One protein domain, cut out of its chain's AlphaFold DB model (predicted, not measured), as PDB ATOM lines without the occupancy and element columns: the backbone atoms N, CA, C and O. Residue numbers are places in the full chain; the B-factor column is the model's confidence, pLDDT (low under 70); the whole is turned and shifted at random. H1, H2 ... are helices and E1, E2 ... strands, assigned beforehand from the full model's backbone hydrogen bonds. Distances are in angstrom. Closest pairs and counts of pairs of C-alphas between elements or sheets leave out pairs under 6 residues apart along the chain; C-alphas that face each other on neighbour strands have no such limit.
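AT A GLANCE: This is residues 110 to 260 and 329 to 379 of the 658 residues of an uncharacterized protein of Auriculariopsis ampla (UniProt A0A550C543). A small, strongly twisted sheet of four strands, E1, E2 and E3 each paired with E4, forms one end of the domain, and H2 leads from it into a group of crossed helices, H5, H6 and H8. H1 crosses H2 beside the sheet, H3 and H4 lie at the end far from it, and H9 packs on H6. The printed part has 202 residues with nine named helices and four named strands, which follow along the chain as H1, E1, H2, H3, H4, H5, H6, H7, H8, E2, E3, H9 and E4; the class is mixed, helices and strands, and in the branched sheet E1 and E4 are antiparallel neighbours, E3 and E4 are antiparallel neighbours, and E2 and E4 are parallel neighbours. It is compact, with a radius of gyration of the C-alphas of 19.0 A and spans of 50 by 45 by 32 A.

IN THESE COORDINATES: E4 is residues 371 to 378, 22.6 A long, with C-alpha 378 at (94.635, 150.489, 178.356). E1 is residues 134 to 138, E2 253 to 259 and E3 333 to 335. H1, residues 110 to 128, spans 27.2 A from C-alpha 110 at (113.281, 132.091, 154.280). H2 is residues 139 to 154, 22.0 A; H3 157 to 164; H4 172 to 184; H5 190 to 203; H6 206 to 219, 20.2 A; H7 223 to 226; H8 241 to 252; H9 351 to 363.

HOW THE PARTS SIT: E1 lies on one side of E4, antiparallel, with N 137 and O 372 at 2.9 A. On the other side, E3 is antiparallel, with N 333 and O 373 at 2.8 A, and E2 parallel, with N 259 and O 377 at 2.8 A. H1 only grazes the sheet, with residues 122 to 128. H2 is on the sheet at a height of 7.2 A. Residues 115 to 122 of H1 touch H2 at a steep tilt of 63 degrees, C-alphas 119 and 145 closest at 5.6 A. H2 is the hub, also touching H6 and, only just, with 3 pairs of C-alphas within 8 A each, H5 and H8. H6 and H8 touch about perpendicular at 78 degrees, C-alphas 213 and 244 closest at 4.2 A. Residues 359 to 363 of H9 touch H6, C-alphas 363 and 207 closest at 6.2 A. H4 only just touches H3 and H5, with 3 pairs each; H7 is close to H6 but not clearly touching, C-alphas 223 and 217 closest at 7.9 A. Every O i to N i+4 pair is within hydrogen-bond range in H1 to H6, 7 of 8 in H8 and 8 of 9 in H9; H7 is too short for one.

THE WHOLE: The C-alphas farthest apart, of Pro 131 and Glu 230, are 55.4 A apart. Residues 261 to 328 are not printed; C-alphas 260 and 329 are 13.4 A apart. The links H7 to H8 and E3 to H9 are long. Mean pLDDT of the printed part is 83.1, under 70 in residues 157 to 174, 220 to 238 and 340 to 347.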
ATOM      1  N   GLU A 110     113.872 133.303 153.699       90.88
ATOM      2  CA  GLU A 110     113.281 132.091 154.280       90.88
ATOM      3  C   GLU A 110     113.384 132.087 155.814       90.88
ATOM      4  O   GLU A 110     112.412 131.779 156.515       90.88
ATOM      5  N   LYS A 111     114.542 132.496 156.347       93.81
ATOM      6  CA  LYS A 111     114.780 132.604 157.794       93.81
ATOM      7  C   LYS A 111     113.958 133.724 158.431       93.81
ATOM      8  O   LYS A 111     113.387 133.528 159.507       93.81
ATOM      9  N   LEU A 112     113.843 134.875 157.768       93.38
ATOM     10  CA  LEU A 112     112.969 135.964 158.205       93.38
ATOM     11  C   LEU A 112     111.506 135.527 158.223       93.38
ATOM     12  O   LEU A 112     110.833 135.731 159.229       93.38
ATOM     13  N   ALA A 113     111.026 134.859 157.176       92.62
ATOM     14  CA  ALA A 113     109.659 134.357 157.107       92.62
ATOM     15  C   ALA A 113     109.347 133.365 158.242       92.62
ATOM     16  O   ALA A 113     108.242 133.374 158.796       92.62
ATOM     17  N   GLN A 114     110.316 132.531 158.636       95.50
ATOM     18  CA  GLN A 114     110.179 131.651 159.796       95.50
ATOM     19  C   GLN A 114     110.056 132.442 161.107       95.50
ATOM     20  O   GLN A 114     109.151 132.160 161.898       95.50
ATOM     21  N   LEU A 115     110.909 133.451 161.316       96.25
ATOM     22  CA  LEU A 115     110.837 134.328 162.485       96.25
ATOM     23  C   LEU A 115     109.514 135.106 162.529       96.25
ATOM     24  O   LEU A 115     108.870 135.167 163.575       96.25
ATOM     25  N   GLU A 116     109.061 135.654 161.398       95.88
ATOM     26  CA  GLU A 116     107.778 136.354 161.294       95.88
ATOM     27  C   GLU A 116     106.603 135.424 161.619       95.88
ATOM     28  O   GLU A 116     105.668 135.829 162.311       95.88
ATOM     29  N   LYS A 117     106.645 134.159 161.179       96.50
ATOM     30  CA  LYS A 117     105.622 133.154 161.508       96.50
ATOM     31  C   LYS A 117     105.568 132.865 163.014       96.50
ATOM     32  O   LYS A 117     104.474 132.761 163.577       96.50
ATOM     33  N   GLN A 118     106.722 132.724 163.661       97.25
ATOM     34  CA  GLN A 118     106.800 132.510 165.109       97.25
ATOM     35  C   GLN A 118     106.296 133.745 165.869       97.25
ATOM     36  O   GLN A 118     105.391 133.632 166.698       97.25
ATOM     37  N   ALA A 119     106.769 134.936 165.501       97.75
ATOM     38  CA  ALA A 119     106.333 136.197 166.093       97.75
ATOM     39  C   ALA A 119     104.830 136.455 165.904       97.75
ATOM     40  O   ALA A 119     104.168 136.918 166.831       97.75
ATOM     41  N   ALA A 120     104.256 136.102 164.749       97.81
ATOM     42  CA  ALA A 120     102.818 136.203 164.508       97.81
ATOM     43  C   ALA A 120     102.000 135.337 165.481       97.81
ATOM     44  O   ALA A 120     100.901 135.729 165.875       97.81
ATOM     45  N   THR A 121     102.537 134.184 165.888       98.12
ATOM     46  CA  THR A 121     101.901 133.304 166.881       98.12
ATOM     47  C   THR A 121     101.916 133.956 168.262       98.12
ATOM     48  O   THR A 121     100.868 134.051 168.897       98.12
ATOM     49  N   VAL A 122     103.059 134.510 168.678       98.38
ATOM     50  CA  VAL A 122     103.186 135.247 169.948       98.38
ATOM     51  C   VAL A 122     102.275 136.478 169.968       98.38
ATOM     52  O   VAL A 122     101.510 136.678 170.904       98.38
ATOM     53  N   ILE A 123     102.275 137.283 168.904       98.19
ATOM     54  CA  ILE A 123     101.425 138.477 168.794       98.19
ATOM     55  C   ILE A 123      99.937 138.109 168.813       98.19
ATOM     56  O   ILE A 123      99.128 138.848 169.377       98.19
ATOM     57  N   LYS A 124      99.556 136.956 168.253       97.94
ATOM     58  CA  LYS A 124      98.190 136.442 168.382       97.94
ATOM     59  C   LYS A 124      97.827 136.173 169.848       97.94
ATOM     60  O   LYS A 124      96.754 136.595 170.261       97.94
ATOM     61  N   VAL A 125      98.719 135.572 170.638       98.00
ATOM     62  CA  VAL A 125      98.499 135.363 172.084       98.00
ATOM     63  C   VAL A 125      98.259 136.691 172.812       98.00
ATOM     64  O   VAL A 125      97.336 136.781 173.620       98.00
ATOM     65  N   ILE A 126      99.031 137.738 172.492       98.31
ATOM     66  CA  ILE A 126      98.855 139.082 173.078       98.31
ATOM     67  C   ILE A 126      97.471 139.650 172.723       98.31
ATOM     68  O   ILE A 126      96.770 140.182 173.579       98.31
ATOM     69  N   HIS A 127      97.049 139.502 171.467       98.00
ATOM     70  CA  HIS A 127      95.722 139.922 171.013       98.00
ATOM     71  C   HIS A 127      94.579 139.195 171.721       98.00
ATOM     72  O   HIS A 127      93.645 139.835 172.202       98.00
ATOM     73  N   ASP A 128      94.664 137.869 171.810       98.00
ATOM     74  CA  ASP A 128      93.644 137.028 172.443       98.00
ATOM     75  C   ASP A 128      93.576 137.273 173.972       98.00
ATOM     76  O   ASP A 128      92.656 136.830 174.662       98.00
ATOM     77  N   ALA A 129      94.550 137.997 174.530       97.75
ATOM     78  CA  ALA A 129      94.611 138.390 175.929       97.75
ATOM     79  C   ALA A 129      94.043 139.781 176.240       97.75
ATOM     80  O   ALA A 129      93.924 140.098 177.425       97.75
ATOM     81  N   ILE A 130      93.639 140.574 175.234       97.12
ATOM     82  CA  ILE A 130      93.030 141.903 175.441       97.12
ATOM     83  C   ILE A 130      91.911 141.865 176.499       97.12
ATOM     84  O   ILE A 130      92.019 142.613 177.465       97.12
ATOM     85  N   PRO A 131      90.910 140.955 176.436       97.19
ATOM     86  CA  PRO A 131      89.817 140.946 177.417       97.19
ATOM     87  C   PRO A 131      90.260 140.643 178.855       97.19
ATOM     88  O   PRO A 131      89.548 140.948 179.803       97.19
ATOM     89  N   ARG A 132      91.420 139.995 179.025       97.12
ATOM     90  CA  ARG A 132      91.976 139.617 180.333       97.12
ATOM     91  C   ARG A 132      92.979 140.641 180.861       97.12
ATOM     92  O   ARG A 132      93.411 140.514 182.002       97.12
ATOM     93  N   HIS A 133      93.398 141.591 180.023       96.94
ATOM     94  CA  HIS A 133      94.443 142.583 180.286       96.94
ATOM     95  C   HIS A 133      95.787 142.009 180.775       96.94
ATOM     96  O   HIS A 133      96.619 142.736 181.314       96.94
ATOM     97  N   LYS A 134      96.026 140.706 180.586       97.69
ATOM     98  CA  LYS A 134      97.272 140.035 180.964       97.69
ATOM     99  C   LYS A 134      97.521 138.781 180.138       97.69
ATOM    100  O   LYS A 134      96.581 138.068 179.784       97.69
ATOM    101  N   PHE A 135      98.788 138.488 179.883       98.12
ATOM    102  CA  PHE A 135      99.230 137.276 179.191       98.12
ATOM    103  C   PHE A 135     100.572 136.813 179.736       98.12
ATOM    104  O   PHE A 135     101.306 137.587 180.343       98.12
ATOM    105  N   THR A 136     100.898 135.553 179.486       98.25
ATOM    106  CA  THR A 136     102.158 134.951 179.906       98.25
ATOM    107  C   THR A 136     102.867 134.412 178.676       98.25
ATOM    108  O   THR A 136     102.234 133.757 177.850       98.25
ATOM    109  N   LEU A 137     104.158 134.708 178.552       98.44
ATOM    110  CA  LEU A 137     105.034 134.145 177.527       98.44
ATOM    111  C   LEU A 137     106.088 133.268 178.183       98.44
ATOM    112  O   LEU A 137     106.619 133.616 179.235       98.44
ATOM    113  N   THR A 138     106.437 132.168 177.539       97.50
ATOM    114  CA  THR A 138     107.658 131.424 177.855       97.50
ATOM    115  C   THR A 138     108.898 132.223 177.438       97.50
ATOM    116  O   THR A 138     108.819 133.149 176.621       97.50
ATOM    117  N   ARG A 139     110.070 131.871 177.973       95.81
ATOM    118  CA  ARG A 139     111.346 132.470 177.558       95.81
ATOM    119  C   ARG A 139     111.574 132.388 176.040       95.81
ATOM    120  O   ARG A 139     111.797 133.451 175.462       95.81
ATOM    121  N   PRO A 140     111.440 131.225 175.369       96.62
ATOM    122  CA  PRO A 140     111.601 131.144 173.917       96.62
ATOM    123  C   PRO A 140     110.660 132.072 173.142       96.62
ATOM    124  O   PRO A 140     111.066 132.681 172.154       96.62
ATOM    125  N   GLU A 141     109.407 132.222 173.585       97.81
ATOM    126  CA  GLU A 141     108.440 133.123 172.947       97.81
ATOM    127  C   GLU A 141     108.825 134.595 173.123       97.81
ATOM    128  O   GLU A 141     108.762 135.372 172.167       97.81
ATOM    129  N   LEU A 142     109.254 134.987 174.328       97.12
ATOM    130  CA  LEU A 142     109.715 136.345 174.605       97.12
ATOM    131  C   LEU A 142     111.005 136.673 173.842       97.12
ATOM    132  O   LEU A 142     111.142 137.768 173.293       97.12
ATOM    133  N   ASP A 143     111.935 135.730 173.771       96.00
ATOM    134  CA  ASP A 143     113.207 135.894 173.075       96.00
ATOM    135  C   ASP A 143     112.997 135.947 171.553       96.00
ATOM    136  O   ASP A 143     113.558 136.818 170.882       96.00
ATOM    137  N   CYS A 144     112.083 135.125 171.020       97.00
ATOM    138  CA  CYS A 144     111.589 135.236 169.647       97.00
ATOM    139  C   CYS A 144     110.984 136.620 169.377       97.00
ATOM    140  O   CYS A 144     111.290 137.236 168.354       97.00
ATOM    141  N   LEU A 145     110.140 137.130 170.282       97.44
ATOM    142  CA  LEU A 145     109.523 138.447 170.135       97.44
ATOM    143  C   LEU A 145     110.578 139.559 170.133       97.44
ATOM    144  O   LEU A 145     110.557 140.412 169.250       97.44
ATOM    145  N   ARG A 146     111.536 139.541 171.067       96.44
ATOM    146  CA  ARG A 146     112.642 140.515 171.113       96.44
ATOM    147  C   ARG A 146     113.450 140.511 169.822       96.44
ATOM    148  O   ARG A 146     113.718 141.576 169.267       96.44
ATOM    149  N   LYS A 147     113.804 139.319 169.347       96.25
ATOM    150  CA  LYS A 147     114.587 139.121 168.126       96.25
ATOM    151  C   LYS A 147     113.845 139.627 166.898       96.25
ATOM    152  O   LYS A 147     114.420 140.352 166.090       96.25
ATOM    153  N   PHE A 148     112.552 139.322 166.805       96.38
ATOM    154  CA  PHE A 148     111.669 139.874 165.789       96.38
ATOM    155  C   PHE A 148     111.658 141.404 165.842       96.38
ATOM    156  O   PHE A 148     112.038 142.032 164.864       96.38
ATOM    157  N   LEU A 149     111.329 142.029 166.976       95.31
ATOM    158  CA  LEU A 149     111.262 143.495 167.080       95.31
ATOM    159  C   LEU A 149     112.598 144.170 166.729       95.31
ATOM    160  O   LEU A 149     112.610 145.158 165.994       95.31
ATOM    161  N   PHE A 150     113.721 143.609 167.192       93.69
ATOM    162  CA  PHE A 150     115.059 144.073 166.824       93.69
ATOM    163  C   PHE A 150     115.267 144.047 165.309       93.69
ATOM    164  O   PHE A 150     115.591 145.074 164.719       93.69
ATOM    165  N   LEU A 151     115.035 142.899 164.670       92.88
ATOM    166  CA  LEU A 151     115.271 142.730 163.239       92.88
ATOM    167  C   LEU A 151     114.336 143.582 162.380       92.88
ATOM    168  O   LEU A 151     114.745 144.102 161.346       92.88
ATOM    169  N   MET A 152     113.099 143.778 162.826       88.38
ATOM    170  CA  MET A 152     112.136 144.647 162.152       88.38
ATOM    171  C   MET A 152     112.574 146.113 162.165       88.38
ATOM    172  O   MET A 152     112.394 146.811 161.169       88.38
ATOM    173  N   HIS A 153     113.196 146.563 163.255       86.88
ATOM    174  CA  HIS A 153     113.821 147.880 163.320       86.88
ATOM    175  C   HIS A 153     115.122 147.935 162.497       86.88
ATOM    176  O   HIS A 153     115.310 148.857 161.704       86.88
ATOM    177  N   TYR A 154     115.990 146.925 162.624       86.38
ATOM    178  CA  TYR A 154     117.289 146.848 161.945       86.38
ATOM    179  C   TYR A 154     117.173 146.821 160.414       86.38
ATOM    180  O   TYR A 154     117.962 147.448 159.711       86.38
ATOM    181  N   ARG A 155     116.160 146.132 159.874       82.81
ATOM    182  CA  ARG A 155     115.964 145.989 158.421       82.81
ATOM    183  C   ARG A 155     115.481 147.264 157.726       82.81
ATOM    184  O   ARG A 155     115.350 147.283 156.502       82.81
ATOM    185  N   ARG A 156     115.133 148.306 158.484       74.81
ATOM    186  CA  ARG A 156     114.577 149.539 157.932       74.81
ATOM    187  C   ARG A 156     115.637 150.230 157.073       74.81
ATOM    188  O   ARG A 156     116.736 150.494 157.548       74.81
ATOM    189  N   GLN A 157     115.296 150.550 155.823       59.78
ATOM    190  CA  GLN A 157     116.250 151.096 154.848       59.78
ATOM    191  C   GLN A 157     116.981 152.343 155.366       59.78
ATOM    192  O   GLN A 157     118.177 152.495 155.160       59.78
ATOM    193  N   THR A 158     116.280 153.192 156.118       59.19
ATOM    194  CA  THR A 158     116.859 154.385 156.737       59.19
ATOM    195  C   THR A 158     117.952 154.073 157.753       59.19
ATOM    196  O   THR A 158     118.862 154.874 157.863       59.19
ATOM    197  N   MET A 159     117.884 152.942 158.469       62.25
ATOM    198  CA  MET A 159     118.886 152.571 159.476       62.25
ATOM    199  C   MET A 159     120.211 152.177 158.832       62.25
ATOM    200  O   MET A 159     121.259 152.636 159.272       62.25
ATOM    201  N   TRP A 160     120.193 151.352 157.780       64.44
ATOM    202  CA  TRP A 160     121.444 151.013 157.101       64.44
ATOM    203  C   TRP A 160     121.962 152.199 156.292       64.44
ATOM    204  O   TRP A 160     123.154 152.466 156.349       64.44
ATOM    205  N   VAL A 161     121.090 152.963 155.615       59.88
ATOM    206  CA  VAL A 161     121.527 154.190 154.935       59.88
ATOM    207  C   VAL A 161     122.195 155.101 155.955       59.88
ATOM    208  O   VAL A 161     123.345 155.436 155.753       59.88
ATOM    209  N   SER A 162     121.582 155.377 157.110       60.97
ATOM    210  CA  SER A 162     122.207 156.238 158.119       60.97
ATOM    211  C   SER A 162     123.512 155.691 158.698       60.97
ATOM    212  O   SER A 162     124.375 156.477 159.048       60.97
ATOM    213  N   LEU A 163     123.681 154.368 158.799       62.47
ATOM    214  CA  LEU A 163     124.931 153.768 159.286       62.47
ATOM    215  C   LEU A 163     126.081 153.885 158.271       62.47
ATOM    216  O   LEU A 163     127.240 153.831 158.667       62.47
ATOM    217  N   PHE A 164     125.774 154.046 156.982       64.38
ATOM    218  CA  PHE A 164     126.755 154.026 155.891       64.38
ATOM    219  C   PHE A 164     126.740 155.281 155.001       64.38
ATOM    220  O   PHE A 164     127.483 155.345 154.018       64.38
ATOM    221  N   ASP A 165     125.902 156.266 155.318       64.44
ATOM    222  CA  ASP A 165     125.808 157.537 154.610       64.44
ATOM    223  C   ASP A 165     127.026 158.396 154.955       64.44
ATOM    224  O   ASP A 165     127.309 158.674 156.125       64.44
ATOM    225  N   LYS A 166     127.756 158.779 153.907       60.00
ATOM    226  CA  LYS A 166     128.988 159.567 153.992       60.00
ATOM    227  C   LYS A 166     128.715 161.051 154.201       60.00
ATOM    228  O   LYS A 166     129.618 161.756 154.638       60.00
ATOM    229  N   ASP A 167     127.499 161.495 153.899       63.12
ATOM    230  CA  ASP A 167     127.116 162.903 153.918       63.12
ATOM    231  C   ASP A 167     126.390 163.283 155.224       63.12
ATOM    232  O   ASP A 167     126.024 164.444 155.415       63.12
ATOM    233  N   LEU A 168     126.186 162.318 156.135       63.09
ATOM    234  CA  LEU A 168     125.590 162.515 157.458       63.09
ATOM    235  C   LEU A 168     126.650 163.036 158.458       63.09
ATOM    236  O   LEU A 168     127.541 162.274 158.836       63.09
ATOM    237  N   PRO A 169     126.567 164.303 158.921       56.34
ATOM    238  CA  PRO A 169     127.551 164.871 159.847       56.34
ATOM    239  C   PRO A 169     127.557 164.137 161.195       56.34
ATOM    240  O   PRO A 169     126.487 163.911 161.767       56.34
ATOM    241  N   GLY A 170     128.739 163.816 161.729       60.84
ATOM    242  CA  GLY A 170     128.891 163.097 163.003       60.84
ATOM    243  C   GLY A 170     128.841 161.570 162.880       60.84
ATOM    244  O   GLY A 170     128.820 160.874 163.894       60.84
ATOM    245  N   ASN A 171     128.791 161.038 161.654       65.62
ATOM    246  CA  ASN A 171     128.789 159.601 161.376       65.62
ATOM    247  C   ASN A 171     130.183 159.051 161.001       65.62
ATOM    248  O   ASN A 171     130.320 157.874 160.664       65.62
ATOM    249  N   GLU A 172     131.225 159.889 161.040       66.75
ATOM    250  CA  GLU A 172     132.578 159.556 160.585       66.75
ATOM    251  C   GLU A 172     133.164 158.375 161.379       66.75
ATOM    252  O   GLU A 172     133.573 157.371 160.792       66.75
ATOM    253  N   ASP A 173     133.085 158.434 162.712       64.19
ATOM    254  CA  ASP A 173     133.613 157.393 163.604       64.19
ATOM    255  C   ASP A 173     132.871 156.058 163.452       64.19
ATOM    256  O   ASP A 173     133.471 154.982 163.520       64.19
ATOM    257  N   GLY A 174     131.548 156.105 163.257       67.81
ATOM    258  CA  GLY A 174     130.715 154.917 163.062       67.81
ATOM    259  C   GLY A 174     131.009 154.219 161.734       67.81
ATOM    260  O   GLY A 174     131.101 152.988 161.678       67.81
ATOM    261  N   ARG A 175     131.224 155.005 160.676       74.44
ATOM    262  CA  ARG A 175     131.605 154.509 159.354       74.44
ATOM    263  C   ARG A 175     132.969 153.830 159.387       74.44
ATOM    264  O   ARG A 175     133.084 152.700 158.918       74.44
ATOM    265  N   ASP A 176     133.980 154.486 159.948       74.06
ATOM    266  CA  ASP A 176     135.353 153.969 159.948       74.06
ATOM    267  C   ASP A 176     135.439 152.627 160.698       74.06
ATOM    268  O   ASP A 176     136.106 151.689 160.250       74.06
ATOM    269  N   ARG A 177     134.647 152.480 161.771       73.12
ATOM    270  CA  ARG A 177     134.442 151.210 162.485       73.12
ATOM    271  C   ARG A 177     133.847 150.132 161.579       73.12
ATOM    272  O   ARG A 177     134.386 149.028 161.498       73.12
ATOM    273  N   LEU A 178     132.750 150.431 160.885       77.50
ATOM    274  CA  LEU A 178     132.096 149.467 159.995       77.50
ATOM    275  C   LEU A 178     132.989 149.076 158.809       77.50
ATOM    276  O   LEU A 178     133.011 147.907 158.423       77.50
ATOM    277  N   GLU A 179     133.775 150.004 158.261       79.88
ATOM    278  CA  GLU A 179     134.749 149.704 157.209       79.88
ATOM    279  C   GLU A 179     135.890 148.812 157.714       79.88
ATOM    280  O   GLU A 179     136.267 147.851 157.035       79.88
ATOM    281  N   ALA A 180     136.422 149.077 158.912       80.06
ATOM    282  CA  ALA A 180     137.433 148.230 159.544       80.06
ATOM    283  C   ALA A 180     136.897 146.815 159.810       80.06
ATOM    284  O   ALA A 180     137.567 145.827 159.498       80.06
ATOM    285  N   TYR A 181     135.661 146.713 160.306       82.31
ATOM    286  CA  TYR A 181     134.960 145.442 160.470       82.31
ATOM    287  C   TYR A 181     134.829 144.699 159.135       82.31
ATOM    288  O   TYR A 181     135.173 143.518 159.036       82.31
ATOM    289  N   GLY A 182     134.376 145.400 158.089       85.25
ATOM    290  CA  GLY A 182     134.226 144.835 156.753       85.25
ATOM    291  C   GLY A 182     135.539 144.261 156.229       85.25
ATOM    292  O   GLY A 182     135.584 143.096 155.837       85.25
ATOM    293  N   LYS A 183     136.638 145.021 156.331       86.19
ATOM    294  CA  LYS A 183     137.988 144.559 155.961       86.19
ATOM    295  C   LYS A 183     138.400 143.306 156.738       86.19
ATOM    296  O   LYS A 183     138.847 142.342 156.121       86.19
ATOM    297  N   ALA A 184     138.198 143.286 158.057       85.31
ATOM    298  CA  ALA A 184     138.563 142.153 158.912       85.31
ATOM    299  C   ALA A 184     137.784 140.864 158.586       85.31
ATOM    300  O   ALA A 184     138.311 139.766 158.751       85.31
ATOM    301  N   LYS A 185     136.541 140.984 158.106       85.31
ATOM    302  CA  LYS A 185     135.680 139.852 157.722       85.31
ATOM    303  C   LYS A 185     135.677 139.555 156.215       85.31
ATOM    304  O   LYS A 185     134.937 138.681 155.773       85.31
ATOM    305  N   GLY A 186     136.474 140.269 155.416       87.81
ATOM    306  CA  GLY A 186     136.500 140.117 153.956       87.81
ATOM    307  C   GLY A 186     135.228 140.607 153.241       87.81
ATOM    308  O   GLY A 186     134.949 140.194 152.113       87.81
ATOM    309  N   LEU A 187     134.448 141.480 153.879       88.94
ATOM    310  CA  LEU A 187     133.221 142.080 153.354       88.94
ATOM    311  C   LEU A 187     133.566 143.389 152.631       88.94
ATOM    312  O   LEU A 187     134.281 144.235 153.163       88.94
ATOM    313  N   LYS A 188     133.079 143.550 151.395       85.88
ATOM    314  CA  LYS A 188     133.545 144.614 150.488       85.88
ATOM    315  C   LYS A 188     132.637 145.837 150.471       85.88
ATOM    316  O   LYS A 188     133.094 146.926 150.145       85.88
ATOM    317  N   THR A 189     131.353 145.652 150.761       84.44
ATOM    318  CA  THR A 189     130.345 146.707 150.651       84.44
ATOM    319  C   THR A 189     129.518 146.834 151.933       84.44
ATOM    320  O   THR A 189     129.363 145.854 152.662       84.44
ATOM    321  N   PRO A 190     128.917 148.007 152.190       82.25
ATOM    322  CA  PRO A 190     127.907 148.183 153.234       82.25
ATOM    323  C   PRO A 190     126.788 147.136 153.220       82.25
ATOM    324  O   PRO A 190     126.398 146.621 154.266       82.25
ATOM    325  N   ALA A 191     126.308 146.784 152.024       84.06
ATOM    326  CA  ALA A 191     125.289 145.758 151.849       84.06
ATOM    327  C   ALA A 191     125.784 144.386 152.329       84.06
ATOM    328  O   ALA A 191     125.031 143.670 152.981       84.06
ATOM    329  N   ASP A 192     127.054 144.046 152.084       86.25
ATOM    330  CA  ASP A 192     127.649 142.797 152.570       86.25
ATOM    331  C   ASP A 192     127.690 142.737 154.099       86.25
ATOM    332  O   ASP A 192     127.350 141.712 154.682       86.25
ATOM    333  N   ILE A 193     128.085 143.835 154.751       86.75
ATOM    334  CA  ILE A 193     128.130 143.934 156.219       86.75
ATOM    335  C   ILE A 193     126.723 143.804 156.801       86.75
ATOM    336  O   ILE A 193     126.502 143.056 157.751       86.75
ATOM    337  N   TRP A 194     125.752 144.490 156.202       87.69
ATOM    338  CA  TRP A 194     124.363 144.429 156.635       87.69
ATOM    339  C   TRP A 194     123.749 143.030 156.466       87.69
ATOM    340  O   TRP A 194     123.113 142.529 157.395       87.69
ATOM    341  N   LEU A 195     123.980 142.365 155.326       89.38
ATOM    342  CA  LEU A 195     123.546 140.978 155.102       89.38
ATOM    343  C   LEU A 195     124.242 140.014 156.072       89.38
ATOM    344  O   LEU A 195     123.585 139.127 156.613       89.38
ATOM    345  N   HIS A 196     125.533 140.222 156.353       90.56
ATOM    346  CA  HIS A 196     126.285 139.432 157.328       90.56
ATOM    347  C   HIS A 196     125.699 139.548 158.742       90.56
ATOM    348  O   HIS A 196     125.476 138.537 159.405       90.56
ATOM    349  N   PHE A 197     125.375 140.763 159.192       91.50
ATOM    350  CA  PHE A 197     124.745 140.974 160.500       91.50
ATOM    351  C   PHE A 197     123.364 140.340 160.553       91.50
ATOM    352  O   PHE A 197     123.029 139.666 161.522       91.50
ATOM    353  N   LEU A 198     122.565 140.523 159.500       92.25
ATOM    354  CA  LEU A 198     121.245 139.919 159.399       92.25
ATOM    355  C   LEU A 198     121.325 138.390 159.488       92.25
ATOM    356  O   LEU A 198     120.542 137.783 160.218       92.25
ATOM    357  N   GLN A 199     122.296 137.784 158.802       93.56
ATOM    358  CA  GLN A 199     122.566 136.353 158.879       93.56
ATOM    359  C   GLN A 199     122.924 135.927 160.305       93.56
ATOM    360  O   GLN A 199     122.260 135.041 160.847       93.56
ATOM    361  N   TYR A 200     123.906 136.587 160.927       94.88
ATOM    362  CA  TYR A 200     124.320 136.304 162.301       94.88
ATOM    363  C   TYR A 200     123.139 136.405 163.269       94.88
ATOM    364  O   TYR A 200     122.891 135.491 164.053       94.88
ATOM    365  N   PHE A 201     122.352 137.480 163.180       95.12
ATOM    366  CA  PHE A 201     121.182 137.637 164.028       95.12
ATOM    367  C   PHE A 201     120.204 136.501 163.811       95.12
ATOM    368  O   PHE A 201     119.758 135.939 164.794       95.12
ATOM    369  N   LEU A 202     119.871 136.126 162.578       95.12
ATOM    370  CA  LEU A 202     118.902 135.061 162.311       95.12
ATOM    371  C   LEU A 202     119.384 133.686 162.789       95.12
ATOM    372  O   LEU A 202     118.587 132.947 163.367       95.12
ATOM    373  N   GLU A 203     120.662 133.371 162.603       95.38
ATOM    374  CA  GLU A 203     121.247 132.055 162.887       95.38
ATOM    375  C   GLU A 203     121.603 131.846 164.358       95.38
ATOM    376  O   GLU A 203     121.430 130.742 164.875       95.38
ATOM    377  N   THR A 204     122.039 132.894 165.052       95.19
ATOM    378  CA  THR A 204     122.496 132.779 166.437       95.19
ATOM    379  C   THR A 204     121.309 132.863 167.414       95.19
ATOM    380  O   THR A 204     120.465 133.766 167.302       95.19
ATOM    381  N   PRO A 205     121.183 131.937 168.385       92.94
ATOM    382  CA  PRO A 205     120.155 132.014 169.424       92.94
ATOM    383  C   PRO A 205     120.253 133.295 170.267       92.94
ATOM    384  O   PRO A 205     121.338 133.839 170.474       92.94
ATOM    385  N   HIS A 206     119.119 133.791 170.770       93.31
ATOM    386  CA  HIS A 206     119.026 135.078 171.477       93.31
ATOM    387  C   HIS A 206     119.980 135.173 172.677       93.31
ATOM    388  O   HIS A 206     120.684 136.164 172.884       93.31
ATOM    389  N   GLU A 207     119.981 134.131 173.491       91.00
ATOM    390  CA  GLU A 207     120.780 133.965 174.690       91.00
ATOM    391  C   GLU A 207     122.281 133.931 174.380       91.00
ATOM    392  O   GLU A 207     123.066 134.556 175.097       91.00
ATOM    393  N   GLN A 208     122.668 133.309 173.265       91.25
ATOM    394  CA  GLN A 208     124.053 133.260 172.805       91.25
ATOM    395  C   GLN A 208     124.532 134.644 172.341       91.25
ATOM    396  O   GLN A 208     125.598 135.083 172.773       91.25
ATOM    397  N   ILE A 209     123.716 135.381 171.576       93.62
ATOM    398  CA  ILE A 209     124.032 136.763 171.169       93.62
ATOM    399  C   ILE A 209     124.263 137.650 172.404       93.62
ATOM    400  O   ILE A 209     125.252 138.378 172.494       93.62
ATOM    401  N   ASN A 210     123.375 137.569 173.403       90.25
ATOM    402  CA  ASN A 210     123.532 138.332 174.643       90.25
ATOM    403  C   ASN A 210     124.791 137.934 175.423       90.25
ATOM    404  O   ASN A 210     125.432 138.801 176.019       90.25
ATOM    405  N   LYS A 211     125.142 136.642 175.454       88.25
ATOM    406  CA  LYS A 211     126.360 136.155 176.113       88.25
ATOM    407  C   LYS A 211     127.603 136.744 175.450       88.25
ATOM    408  O   LYS A 211     128.467 137.275 176.147       88.25
ATOM    409  N   GLU A 212     127.670 136.690 174.123       89.38
ATOM    410  CA  GLU A 212     128.781 137.225 173.330       89.38
ATOM    411  C   GLU A 212     128.915 138.741 173.494       89.38
ATOM    412  O   GLU A 212     129.999 139.215 173.838       89.38
ATOM    413  N   GLY A 213     127.813 139.490 173.383       87.81
ATOM    414  CA  GLY A 213     127.809 140.939 173.612       87.81
ATOM    415  C   GLY A 213     128.219 141.317 175.042       87.81
ATOM    416  O   GLY A 213     128.968 142.268 175.254       87.81
ATOM    417  N   THR A 214     127.807 140.533 176.043       82.69
ATOM    418  CA  THR A 214     128.199 140.751 177.448       82.69
ATOM    419  C   THR A 214     129.685 140.471 177.674       82.69
ATOM    420  O   THR A 214     130.367 141.247 178.343       82.69
ATOM    421  N   LYS A 215     130.207 139.375 177.109       84.31
ATOM    422  CA  LYS A 215     131.639 139.044 177.148       84.31
ATOM    423  C   LYS A 215     132.462 140.152 176.497       84.31
ATOM    424  O   LYS A 215     133.502 140.534 177.031       84.31
ATOM    425  N   TRP A 216     131.968 140.686 175.385       82.38
ATOM    426  CA  TRP A 216     132.593 141.795 174.684       82.38
ATOM    427  C   TRP A 216     132.656 143.064 175.550       82.38
ATOM    428  O   TRP A 216     133.741 143.616 175.725       82.38
ATOM    429  N   LEU A 217     131.541 143.464 176.178       76.19
ATOM    430  CA  LEU A 217     131.479 144.633 177.071       76.19
ATOM    431  C   LEU A 217     132.397 144.505 178.295       76.19
ATOM    432  O   LEU A 217     132.998 145.490 178.719       76.19
ATOM    433  N   LYS A 218     132.517 143.295 178.864       77.94
ATOM    434  CA  LYS A 218     133.446 143.015 179.972       77.94
ATOM    435  C   LYS A 218     134.911 143.151 179.534       77.94
ATOM    436  O   LYS A 218     135.714 143.693 180.287       77.94
ATOM    437  N   LYS A 219     135.254 142.658 178.336       77.25
ATOM    438  CA  LYS A 219     136.624 142.676 177.785       77.25
ATOM    439  C   LYS A 219     137.128 144.102 177.529       77.25
ATOM    440  O   LYS A 219     138.291 144.367 177.800       77.25
ATOM    441  N   HIS A 220     136.254 144.998 177.070       69.25
ATOM    442  CA  HIS A 220     136.598 146.372 176.669       69.25
ATOM    443  C   HIS A 220     136.115 147.432 177.678       69.25
ATOM    444  O   HIS A 220     135.713 148.516 177.283       69.25
ATOM    445  N   LYS A 221     136.046 147.072 178.973       61.12
ATOM    446  CA  LYS A 221     135.743 147.946 180.130       61.12
ATOM    447  C   LYS A 221     134.788 149.127 179.842       61.12
ATOM    448  O   LYS A 221     135.134 150.282 180.062       61.12
ATOM    449  N   ALA A 222     133.540 148.797 179.489       60.22
ATOM    450  CA  ALA A 222     132.416 149.727 179.298       60.22
ATOM    451  C   ALA A 222     132.582 150.772 178.168       60.22
ATOM    452  O   ALA A 222     133.613 150.883 177.517       60.22
ATOM    453  N   TRP A 223     131.500 151.513 177.899       51.94
ATOM    454  CA  TRP A 223     131.380 152.512 176.823       51.94
ATOM    455  C   TRP A 223     132.527 153.530 176.758       51.94
ATOM    456  O   TRP A 223     132.828 154.022 175.675       51.94
ATOM    457  N   ASP A 224     133.186 153.796 177.884       48.50
ATOM    458  CA  ASP A 224     134.266 154.773 178.000       48.50
ATOM    459  C   ASP A 224     135.455 154.456 177.068       48.50
ATOM    460  O   ASP A 224     136.067 155.376 176.532       48.50
ATOM    461  N   GLU A 225     135.750 153.177 176.793       51.59
ATOM    462  CA  GLU A 225     136.804 152.790 175.834       51.59
ATOM    463  C   GLU A 225     136.342 152.844 174.365       51.59
ATOM    464  O   GLU A 225     137.171 152.968 173.468       51.59
ATOM    465  N   LEU A 226     135.029 152.792 174.099       50.38
ATOM    466  CA  LEU A 226     134.432 152.947 172.760       50.38
ATOM    467  C   LEU A 226     134.230 154.409 172.354       50.38
ATOM    468  O   LEU A 226     134.068 154.700 171.163       50.38
ATOM    469  N   SER A 227     134.153 155.300 173.338       51.72
ATOM    470  CA  SER A 227     134.099 156.749 173.149       51.72
ATOM    471  C   SER A 227     135.482 157.358 172.922       51.72
ATOM    472  O   SER A 227     135.555 158.510 172.512       51.72
ATOM    473  N   ASP A 228     136.552 156.594 173.165       55.16
ATOM    474  CA  ASP A 228     137.944 156.982 172.938       55.16
ATOM    475  C   ASP A 228     138.382 156.606 171.504       55.16
ATOM    476  O   ASP A 228     138.604 155.421 171.223       55.16
ATOM    477  N   PRO A 229     138.515 157.575 170.577       53.78
ATOM    478  CA  PRO A 229     138.862 157.306 169.182       53.78
ATOM    479  C   PRO A 229     140.218 156.605 169.015       53.78
ATOM    480  O   PRO A 229     140.410 155.878 168.041       53.78
ATOM    481  N   GLU A 230     141.149 156.772 169.962       52.94
ATOM    482  CA  GLU A 230     142.495 156.189 169.882       52.94
ATOM    483  C   GLU A 230     142.493 154.681 170.169       52.94
ATOM    484  O   GLU A 230     143.298 153.930 169.611       52.94
ATOM    485  N   LYS A 231     141.549 154.196 170.985       51.97
ATOM    486  CA  LYS A 231     141.428 152.770 171.334       51.97
ATOM    487  C   LYS A 231     140.656 151.955 170.301       51.97
ATOM    488  O   LYS A 231     140.803 150.733 170.250       51.97
ATOM    489  N   VAL A 232     139.896 152.613 169.428       48.38
ATOM    490  CA  VAL A 232     139.075 151.993 168.371       48.38
ATOM    491  C   VAL A 232     139.924 151.291 167.300       48.38
ATOM    492  O   VAL A 232     139.465 150.333 166.679       48.38
ATOM    493  N   GLY A 233     141.184 151.699 167.124       50.31
ATOM    494  CA  GLY A 233     142.133 151.047 166.214       50.31
ATOM    495  C   GLY A 233     142.743 149.740 166.739       50.31
ATOM    496  O   GLY A 233     143.534 149.116 166.030       50.31
ATOM    497  N   THR A 234     142.423 149.313 167.968       56.38
ATOM    498  CA  THR A 234     143.030 148.105 168.541       56.38
ATOM    499  C   THR A 234     142.488 146.821 167.891       56.38
ATOM    500  O   THR A 234     141.270 146.637 167.768       56.38
ATOM    501  N   PRO A 235     143.367 145.881 167.486       50.59
ATOM    502  CA  PRO A 235     142.950 144.565 167.015       50.59
ATOM    503  C   PRO A 235     142.059 143.867 168.054       50.59
ATOM    504  O   PRO A 235     142.493 143.587 169.170       50.59
ATOM    505  N   GLY A 236     140.805 143.593 167.690       58.75
ATOM    506  CA  GLY A 236     139.814 142.956 168.569       58.75
ATOM    507  C   GLY A 236     138.706 143.879 169.093       58.75
ATOM    508  O   GLY A 236     137.667 143.358 169.498       58.75
ATOM    509  N   ALA A 237     138.848 145.208 168.986       59.28
ATOM    510  CA  ALA A 237     137.790 146.157 169.363       59.28
ATOM    511  C   ALA A 237     136.490 145.950 168.559       59.28
ATOM    512  O   ALA A 237     135.399 146.219 169.042       59.28
ATOM    513  N   MET A 238     136.584 145.400 167.347       66.38
ATOM    514  CA  MET A 238     135.432 145.140 166.471       66.38
ATOM    515  C   MET A 238     135.011 143.659 166.428       66.38
ATOM    516  O   MET A 238     134.163 143.274 165.623       66.38
ATOM    517  N   GLU A 239     135.599 142.803 167.267       72.12
ATOM    518  CA  GLU A 239     135.245 141.381 167.344       72.12
ATOM    519  C   GLU A 239     133.822 141.230 167.917       72.12
ATOM    520  O   GLU A 239     133.561 141.699 169.013       72.12
ATOM    521  N   ASN A 240     132.891 140.575 167.214       78.62
ATOM    522  CA  ASN A 240     131.485 140.406 167.640       78.62
ATOM    523  C   ASN A 240     130.684 141.719 167.781       78.62
ATOM    524  O   ASN A 240     129.784 141.822 168.624       78.62
ATOM    525  N   PHE A 241     130.985 142.726 166.958       81.06
ATOM    526  CA  PHE A 241     130.264 144.004 166.948       81.06
ATOM    527  C   PHE A 241     128.748 143.829 166.741       81.06
ATOM    528  O   PHE A 241     127.938 144.486 167.396       81.06
ATOM    529  N   GLU A 242     128.351 142.880 165.894       87.38
ATOM    530  CA  GLU A 242     126.966 142.464 165.704       87.38
ATOM    531  C   GLU A 242     126.298 142.067 167.032       87.38
ATOM    532  O   GLU A 242     125.221 142.572 167.366       87.38
ATOM    533  N   ALA A 243     126.965 141.246 167.849       90.88
ATOM    534  CA  ALA A 243     126.449 140.794 169.134       90.88
ATOM    535  C   ALA A 243     126.273 141.946 170.125       90.88
ATOM    536  O   ALA A 243     125.265 142.013 170.833       90.88
ATOM    537  N   MET A 244     127.229 142.878 170.143       85.38
ATOM    538  CA  MET A 244     127.174 144.090 170.959       85.38
ATOM    539  C   MET A 244     125.958 144.959 170.595       85.38
ATOM    540  O   MET A 244     125.193 145.329 171.487       85.38
ATOM    541  N   LEU A 245     125.732 145.237 169.304       85.12
ATOM    542  CA  LEU A 245     124.592 146.045 168.844       85.12
ATOM    543  C   LEU A 245     123.249 145.451 169.288       85.12
ATOM    544  O   LEU A 245     122.365 146.164 169.775       85.12
ATOM    545  N   TYR A 246     123.098 144.136 169.133       91.25
ATOM    546  CA  TYR A 246     121.890 143.439 169.557       91.25
ATOM    547  C   TYR A 246     121.720 143.476 171.077       91.25
ATOM    548  O   TYR A 246     120.643 143.819 171.576       91.25
ATOM    549  N   GLN A 247     122.779 143.140 171.818       89.31
ATOM    550  CA  GLN A 247     122.761 143.079 173.276       89.31
ATOM    551  C   GLN A 247     122.399 144.439 173.882       89.31
ATOM    552  O   GLN A 247     121.568 144.485 174.793       89.31
ATOM    553  N   GLN A 248     122.933 145.539 173.341       84.00
ATOM    554  CA  GLN A 248     122.654 146.883 173.844       84.00
ATOM    555  C   GLN A 248     121.158 147.195 173.778       84.00
ATOM    556  O   GLN A 248     120.583 147.721 174.732       84.00
ATOM    557  N   GLN A 249     120.496 146.840 172.676       87.88
ATOM    558  CA  GLN A 249     119.052 147.012 172.567       87.88
ATOM    559  C   GLN A 249     118.293 146.028 173.466       87.88
ATOM    560  O   GLN A 249     117.313 146.413 174.102       87.88
ATOM    561  N   ALA A 250     118.720 144.766 173.520       89.81
ATOM    562  CA  ALA A 250     118.033 143.725 174.278       89.81
ATOM    563  C   ALA A 250     118.066 143.963 175.799       89.81
ATOM    564  O   ALA A 250     117.095 143.623 176.475       89.81
ATOM    565  N   GLN A 251     119.149 144.540 176.331       86.31
ATOM    566  CA  GLN A 251     119.296 144.860 177.759       86.31
ATOM    567  C   GLN A 251     118.922 146.313 178.088       86.31
ATOM    568  O   GLN A 251     118.440 146.606 179.185       86.31
ATOM    569  N   GLY A 252     119.104 147.234 177.137       88.62
ATOM    570  CA  GLY A 252     118.799 148.653 177.320       88.62
ATOM    571  C   GLY A 252     117.304 148.960 177.404       88.62
ATOM    572  O   GLY A 252     116.939 150.033 177.882       88.62
ATOM    573  N   PHE A 253     116.438 148.038 176.976       93.75
ATOM    574  CA  PHE A 253     114.992 148.232 176.983       93.75
ATOM    575  C   PHE A 253     114.236 147.032 177.556       93.75
ATOM    576  O   PHE A 253     114.587 145.878 177.309       93.75
ATOM    577  N   PHE A 254     113.119 147.302 178.231       93.81
ATOM    578  CA  PHE A 254     112.151 146.281 178.617       93.81
ATOM    579  C   PHE A 254     110.846 146.411 177.815       93.81
ATOM    580  O   PHE A 254     110.399 147.530 177.553       93.81
ATOM    581  N   PRO A 255     110.234 145.288 177.398       96.06
ATOM    582  CA  PRO A 255     108.972 145.310 176.673       96.06
ATOM    583  C   PRO A 255     107.777 145.516 177.608       96.06
ATOM    584  O   PRO A 255     107.719 144.934 178.688       96.06
ATOM    585  N   GLY A 256     106.789 146.270 177.140       97.00
ATOM    586  CA  GLY A 256     105.448 146.355 177.709       97.00
ATOM    587  C   GLY A 256     104.405 146.608 176.618       97.00
ATOM    588  O   GLY A 256     104.760 146.850 175.461       97.00
ATOM    589  N   ILE A 257     103.119 146.516 176.970       98.06
ATOM    590  CA  ILE A 257     102.011 146.569 176.008       98.06
ATOM    591  C   ILE A 257     101.039 147.694 176.356       98.06
ATOM    592  O   ILE A 257     100.523 147.750 177.475       98.06
ATOM    593  N   TRP A 258     100.744 148.529 175.363       98.44
ATOM    594  CA  TRP A 258      99.644 149.485 175.407       98.44
ATOM    595  C   TRP A 258      98.476 149.021 174.553       98.44
ATOM    596  O   TRP A 258      98.660 148.552 173.429       98.44
ATOM    597  N   GLU A 259      97.276 149.208 175.088       98.56
ATOM    598  CA  GLU A 259      96.016 149.104 174.370       98.56
ATOM    599  C   GLU A 259      95.433 150.507 174.152       98.56
ATOM    600  O   GLU A 259      95.462 151.331 175.062       98.56
ATOM    601  N   ALA A 260      94.912 150.801 172.962       98.38
ATOM    602  CA  ALA A 260      94.239 152.073 172.691       98.38
ATOM    603  C   ALA A 260      92.982 152.252 173.572       98.38
ATOM    604  O   ALA A 260      92.373 151.276 174.018       98.38
ATOM    605  N   LEU A 329     103.327 151.708 182.347       93.19
ATOM    606  CA  LEU A 329     103.964 150.531 181.774       93.19
ATOM    607  C   LEU A 329     104.750 149.849 182.888       93.19
ATOM    608  O   LEU A 329     105.562 150.494 183.554       93.19
ATOM    609  N   GLU A 330     104.532 148.556 183.059       90.44
ATOM    610  CA  GLU A 330     105.214 147.749 184.067       90.44
ATOM    611  C   GLU A 330     106.115 146.705 183.411       90.44
ATOM    612  O   GLU A 330     105.937 146.334 182.248       90.44
ATOM    613  N   PHE A 331     107.101 146.242 184.178       89.31
ATOM    614  CA  PHE A 331     107.925 145.106 183.797       89.31
ATOM    615  C   PHE A 331     107.112 143.809 183.887       89.31
ATOM    616  O   PHE A 331     106.143 143.717 184.638       89.31
ATOM    617  N   SER A 332     107.514 142.789 183.128       93.25
ATOM    618  CA  SER A 332     106.916 141.463 183.269       93.25
ATOM    619  C   SER A 332     107.246 140.843 184.618       93.25
ATOM    620  O   SER A 332     108.404 140.868 185.020       93.25
ATOM    621  N   GLU A 333     106.290 140.174 185.243       93.06
ATOM    622  CA  GLU A 333     106.517 139.364 186.439       93.06
ATOM    623  C   GLU A 333     107.136 138.013 186.021       93.06
ATOM    624  O   GLU A 333     106.459 137.212 185.360       93.06
ATOM    625  N   PRO A 334     108.422 137.745 186.328       92.88
ATOM    626  CA  PRO A 334     109.058 136.491 185.953       92.88
ATOM    627  C   PRO A 334     108.666 135.371 186.924       92.88
ATOM    628  O   PRO A 334     108.606 135.556 188.138       92.88
ATOM    629  N   THR A 335     108.463 134.171 186.396       93.06
ATOM    630  CA  THR A 335     108.383 132.922 187.158       93.06
ATOM    631  C   THR A 335     109.463 131.994 186.630       93.06
ATOM    632  O   THR A 335     109.371 131.496 185.506       93.06
ATOM    633  N   TYR A 336     110.511 131.812 187.429       90.44
ATOM    634  CA  TYR A 336     111.635 130.956 187.073       90.44
ATOM    635  C   TYR A 336     111.279 129.494 187.312       90.44
ATOM    636  O   TYR A 336     110.802 129.133 188.391       90.44
ATOM    637  N   ALA A 337     111.537 128.641 186.324       88.12
ATOM    638  CA  ALA A 337     111.208 127.222 186.405       88.12
ATOM    639  C   ALA A 337     111.994 126.501 187.505       88.12
ATOM    640  O   ALA A 337     111.592 125.447 187.989       88.12
ATOM    641  N   SER A 338     113.140 127.048 187.891       79.94
ATOM    642  CA  SER A 338     113.985 126.545 188.967       79.94
ATOM    643  C   SER A 338     113.521 127.012 190.368       79.94
ATOM    644  O   SER A 338     114.151 126.698 191.378       79.94
ATOM    645  N   GLY A 339     112.389 127.727 190.449       73.88
ATOM    646  CA  GLY A 339     111.853 128.322 191.673       73.88
ATOM    647  C   GLY A 339     112.639 129.558 192.124       73.88
ATOM    648  O   GLY A 339     113.584 129.990 191.467       73.88
ATOM    649  N   ARG A 340     112.285 130.135 193.285       59.78
ATOM    650  CA  ARG A 340     113.041 131.267 193.874       59.78
ATOM    651  C   ARG A 340     114.516 130.929 194.156       59.78
ATOM    652  O   ARG A 340     115.335 131.839 194.217       59.78
ATOM    653  N   ASN A 341     114.843 129.640 194.291       53.62
ATOM    654  CA  ASN A 341     116.149 129.140 194.733       53.62
ATOM    655  C   ASN A 341     117.063 128.665 193.594       53.62
ATOM    656  O   ASN A 341     118.167 128.204 193.859       53.62
ATOM    657  N   GLY A 342     116.604 128.700 192.343       53.19
ATOM    658  CA  GLY A 342     117.302 128.017 191.259       53.19
ATOM    659  C   GLY A 342     118.149 128.901 190.342       53.19
ATOM    660  O   GLY A 342     118.761 128.399 189.401       53.19
ATOM    661  N   ILE A 343     118.212 130.202 190.623       60.75
ATOM    662  CA  ILE A 343     119.388 131.013 190.296       60.75
ATOM    663  C   ILE A 343     120.251 130.949 191.564       60.75
ATOM    664  O   ILE A 343     119.695 131.180 192.640       60.75
ATOM    665  N   PRO A 344     121.556 130.620 191.494       56.69
ATOM    666  CA  PRO A 344     122.424 130.636 192.663       56.69
ATOM    667  C   PRO A 344     122.598 132.093 193.107       56.69
ATOM    668  O   PRO A 344     123.545 132.773 192.720       56.69
ATOM    669  N   TRP A 345     121.642 132.606 193.880       66.69
ATOM    670  CA  TRP A 345     121.768 133.864 194.605       66.69
ATOM    671  C   TRP A 345     122.674 133.607 195.803       66.69
ATOM    672  O   TRP A 345     122.232 133.653 196.953       66.69
ATOM    673  N   ASP A 346     123.932 133.259 195.537       67.81
ATOM    674  CA  ASP A 346     124.936 133.312 196.582       67.81
ATOM    675  C   ASP A 346     125.009 134.773 197.032       67.81
ATOM    676  O   ASP A 346     125.413 135.658 196.281       67.81
ATOM    677  N   ARG A 347     124.533 135.033 198.252       68.44
ATOM    678  CA  ARG A 347     124.499 136.382 198.829       68.44
ATOM    679  C   ARG A 347     125.902 136.945 199.038       68.44
ATOM    680  O   ARG A 347     126.030 138.149 199.234       68.44
ATOM    681  N   ASN A 348     126.919 136.085 198.992       77.62
ATOM    682  CA  ASN A 348     128.319 136.455 199.097       77.62
ATOM    683  C   ASN A 348     128.986 136.625 197.724       77.62
ATOM    684  O   ASN A 348     130.115 137.109 197.672       77.62
ATOM    685  N   ALA A 349     128.314 136.262 196.622       75.12
ATOM    686  CA  ALA A 349     128.855 136.459 195.285       75.12
ATOM    687  C   ALA A 349     128.949 137.950 194.955       75.12
ATOM    688  O   ALA A 349     128.031 138.741 195.192       75.12
ATOM    689  N   SER A 350     130.064 138.330 194.342       79.94
ATOM    690  CA  SER A 350     130.230 139.657 193.773       79.94
ATOM    691  C   SER A 350     129.181 139.913 192.677       79.94
ATOM    692  O   SER A 350     128.700 138.980 192.021       79.94
ATOM    693  N   PRO A 351     128.860 141.186 192.374       75.12
ATOM    694  CA  PRO A 351     127.968 141.516 191.262       75.12
ATOM    695  C   PRO A 351     128.404 140.897 189.922       75.12
ATOM    696  O   PRO A 351     127.564 140.566 189.084       75.12
ATOM    697  N   GLY A 352     129.712 140.715 189.710       74.69
ATOM    698  CA  GLY A 352     130.259 140.101 188.501       74.69
ATOM    699  C   GLY A 352     129.972 138.601 188.400       74.69
ATOM    700  O   GLY A 352     129.552 138.138 187.335       74.69
ATOM    701  N   GLU A 353     130.151 137.872 189.503       78.69
ATOM    702  CA  GLU A 353     129.858 136.437 189.609       78.69
ATOM    703  C   GLU A 353     128.361 136.172 189.473       78.69
ATOM    704  O   GLU A 353     127.951 135.287 188.725       78.69
ATOM    705  N   LEU A 354     127.525 137.004 190.099       76.56
ATOM    706  CA  LEU A 354     126.075 136.891 189.981       76.56
ATOM    707  C   LEU A 354     125.591 137.143 188.544       76.56
ATOM    708  O   LEU A 354     124.723 136.429 188.035       76.56
ATOM    709  N   ALA A 355     126.179 138.124 187.852       76.19
ATOM    710  CA  ALA A 355     125.879 138.381 186.446       76.19
ATOM    711  C   ALA A 355     126.283 137.204 185.541       76.19
ATOM    712  O   ALA A 355     125.581 136.893 184.576       76.19
ATOM    713  N   GLU A 356     127.397 136.536 185.843       79.06
ATOM    714  CA  GLU A 356     127.854 135.353 185.113       79.06
ATOM    715  C   GLU A 356     126.991 134.118 185.393       79.06
ATOM    716  O   GLU A 356     126.563 133.450 184.450       79.06
ATOM    717  N   ALA A 357     126.646 133.863 186.655       82.19
ATOM    718  CA  ALA A 357     125.720 132.803 187.040       82.19
ATOM    719  C   ALA A 357     124.358 132.976 186.349       82.19
ATOM    720  O   ALA A 357     123.816 132.020 185.794       82.19
ATOM    721  N   LEU A 358     123.838 134.207 186.295       81.25
ATOM    722  CA  LEU A 358     122.597 134.517 185.586       81.25
ATOM    723  C   LEU A 358     122.723 134.316 184.068       81.25
ATOM    724  O   LEU A 358     121.787 133.824 183.434       81.25
ATOM    725  N   ALA A 359     123.860 134.682 183.470       81.62
ATOM    726  CA  ALA A 359     124.117 134.442 182.052       81.62
ATOM    727  C   ALA A 359     124.162 132.939 181.734       81.62
ATOM    728  O   ALA A 359     123.541 132.505 180.766       81.62
ATOM    729  N   ASN A 360     124.825 132.142 182.575       84.75
ATOM    730  CA  ASN A 360     124.887 130.689 182.430       84.75
ATOM    731  C   ASN A 360     123.517 130.035 182.656       84.75
ATOM    732  O   ASN A 360     123.118 129.173 181.876       84.75
ATOM    733  N   TYR A 361     122.751 130.500 183.649       87.00
ATOM    734  CA  TYR A 361     121.381 130.042 183.878       87.00
ATOM    735  C   TYR A 361     120.514 130.232 182.632       87.00
ATOM    736  O   TYR A 361     119.852 129.290 182.210       87.00
ATOM    737  N   ARG A 362     120.559 131.409 181.993       86.81
ATOM    738  CA  ARG A 362     119.761 131.717 180.789       86.81
ATOM    739  C   ARG A 362     120.035 130.778 179.605       86.81
ATOM    740  O   ARG A 362     119.163 130.647 178.754       86.81
ATOM    741  N   LEU A 363     121.205 130.136 179.559       86.81
ATOM    742  CA  LEU A 363     121.573 129.142 178.540       86.81
ATOM    743  C   LEU A 363     121.108 127.722 178.893       86.81
ATOM    744  O   LEU A 363     121.149 126.838 178.043       86.81
ATOM    745  N   SER A 364     120.706 127.478 180.140       89.19
ATOM    746  CA  SER A 364     120.281 126.155 180.591       89.19
ATOM    747  C   SER A 364     118.929 125.759 179.999       89.19
ATOM    748  O   SER A 364     118.057 126.602 179.771       89.19
ATOM    749  N   GLU A 365     118.707 124.453 179.840       90.38
ATOM    750  CA  GLU A 365     117.396 123.910 179.461       90.38
ATOM    751  C   GLU A 365     116.297 124.291 180.462       90.38
ATOM    752  O   GLU A 365     115.133 124.443 180.092       90.38
ATOM    753  N   GLN A 366     116.659 124.484 181.736       89.69
ATOM    754  CA  GLN A 366     115.707 124.874 182.767       89.69
ATOM    755  C   GLN A 366     115.182 126.292 182.540       89.69
ATOM    756  O   GLN A 366     113.975 126.509 182.632       89.69
ATOM    757  N   ALA A 367     116.048 127.238 182.167       90.06
ATOM    758  CA  ALA A 367     115.629 128.609 181.896       90.06
ATOM    759  C   ALA A 367     114.677 128.720 180.698       90.06
ATOM    760  O   ALA A 367     113.871 129.648 180.645       90.06
ATOM    761  N   GLN A 368     114.704 127.768 179.759       92.62
ATOM    762  CA  GLN A 368     113.762 127.738 178.632       92.62
ATOM    763  C   GLN A 368     112.309 127.509 179.073       92.62
ATOM    764  O   GLN A 368     111.379 127.828 178.335       92.62
ATOM    765  N   LYS A 369     112.101 126.999 180.292       94.25
ATOM    766  CA  LYS A 369     110.780 126.820 180.908       94.25
ATOM    767  C   LYS A 369     110.343 128.030 181.738       94.25
ATOM    768  O   LYS A 369     109.246 128.007 182.291       94.25
ATOM    769  N   ASP A 370     111.176 129.066 181.851       94.62
ATOM    770  CA  ASP A 370     110.793 130.298 182.537       94.62
ATOM    771  C   ASP A 370     109.616 130.956 181.823       94.62
ATOM    772  O   ASP A 370     109.523 130.945 180.592       94.62
ATOM    773  N   THR A 371     108.747 131.588 182.604       96.75
ATOM    774  CA  THR A 371     107.599 132.324 182.076       96.75
ATOM    775  C   THR A 371     107.585 133.764 182.561       96.75
ATOM    776  O   THR A 371     108.049 134.064 183.657       96.75
ATOM    777  N   PHE A 372     107.017 134.655 181.759       97.06
ATOM    778  CA  PHE A 372     106.960 136.091 181.993       97.06
ATOM    779  C   PHE A 372     105.526 136.564 181.817       97.06
ATOM    780  O   PHE A 372     104.981 136.486 180.713       97.06
ATOM    781  N   THR A 373     104.917 137.047 182.895       98.12
ATOM    782  CA  THR A 373     103.546 137.562 182.868       98.12
ATOM    783  C   THR A 373     103.557 139.067 182.655       98.12
ATOM    784  O   THR A 373     104.186 139.809 183.402       98.12
ATOM    785  N   PHE A 374     102.855 139.523 181.627       98.19
ATOM    786  CA  PHE A 374     102.742 140.920 181.233       98.19
ATOM    787  C   PHE A 374     101.330 141.434 181.488       98.19
ATOM    788  O   PHE A 374     100.353 140.708 181.285       98.19
ATOM    789  N   LYS A 375     101.230 142.715 181.845       98.12
ATOM    790  CA  LYS A 375      99.973 143.468 181.869       98.12
ATOM    791  C   LYS A 375      99.814 144.260 180.569       98.12
ATOM    792  O   LYS A 375     100.791 144.754 180.006       98.12
ATOM    793  N   ILE A 376      98.576 144.365 180.097       98.38
ATOM    794  CA  ILE A 376      98.177 145.211 178.970       98.38
ATOM    795  C   ILE A 376      97.560 146.474 179.561       98.38
ATOM    796  O   ILE A 376      96.512 146.414 180.202       98.38
ATOM    797  N   PHE A 377      98.209 147.615 179.348       98.19
ATOM    798  CA  PHE A 377      97.737 148.894 179.870       98.19
ATOM    799  C   PHE A 377      96.853 149.580 178.842       98.19
ATOM    800  O   PHE A 377      97.337 150.023 177.799       98.19
ATOM    801  N   LYS A 378      95.559 149.680 179.145       98.19
ATOM    802  CA  LYS A 378      94.635 150.489 178.356       98.19
ATOM    803  C   LYS A 378      94.924 151.969 178.592       98.19
ATOM    804  O   LYS A 378      94.887 152.441 179.726       98.19
ATOM    805  N   LEU A 379      95.237 152.674 177.515       98.38
ATOM    806  CA  LEU A 379      95.496 154.103 177.519       98.38
ATOM    807  C   LEU A 379      94.195 154.891 177.655       98.38
ATOM    808  O   LEU A 379      93.121 154.446 177.244       98.38
TER     809      LEU A 379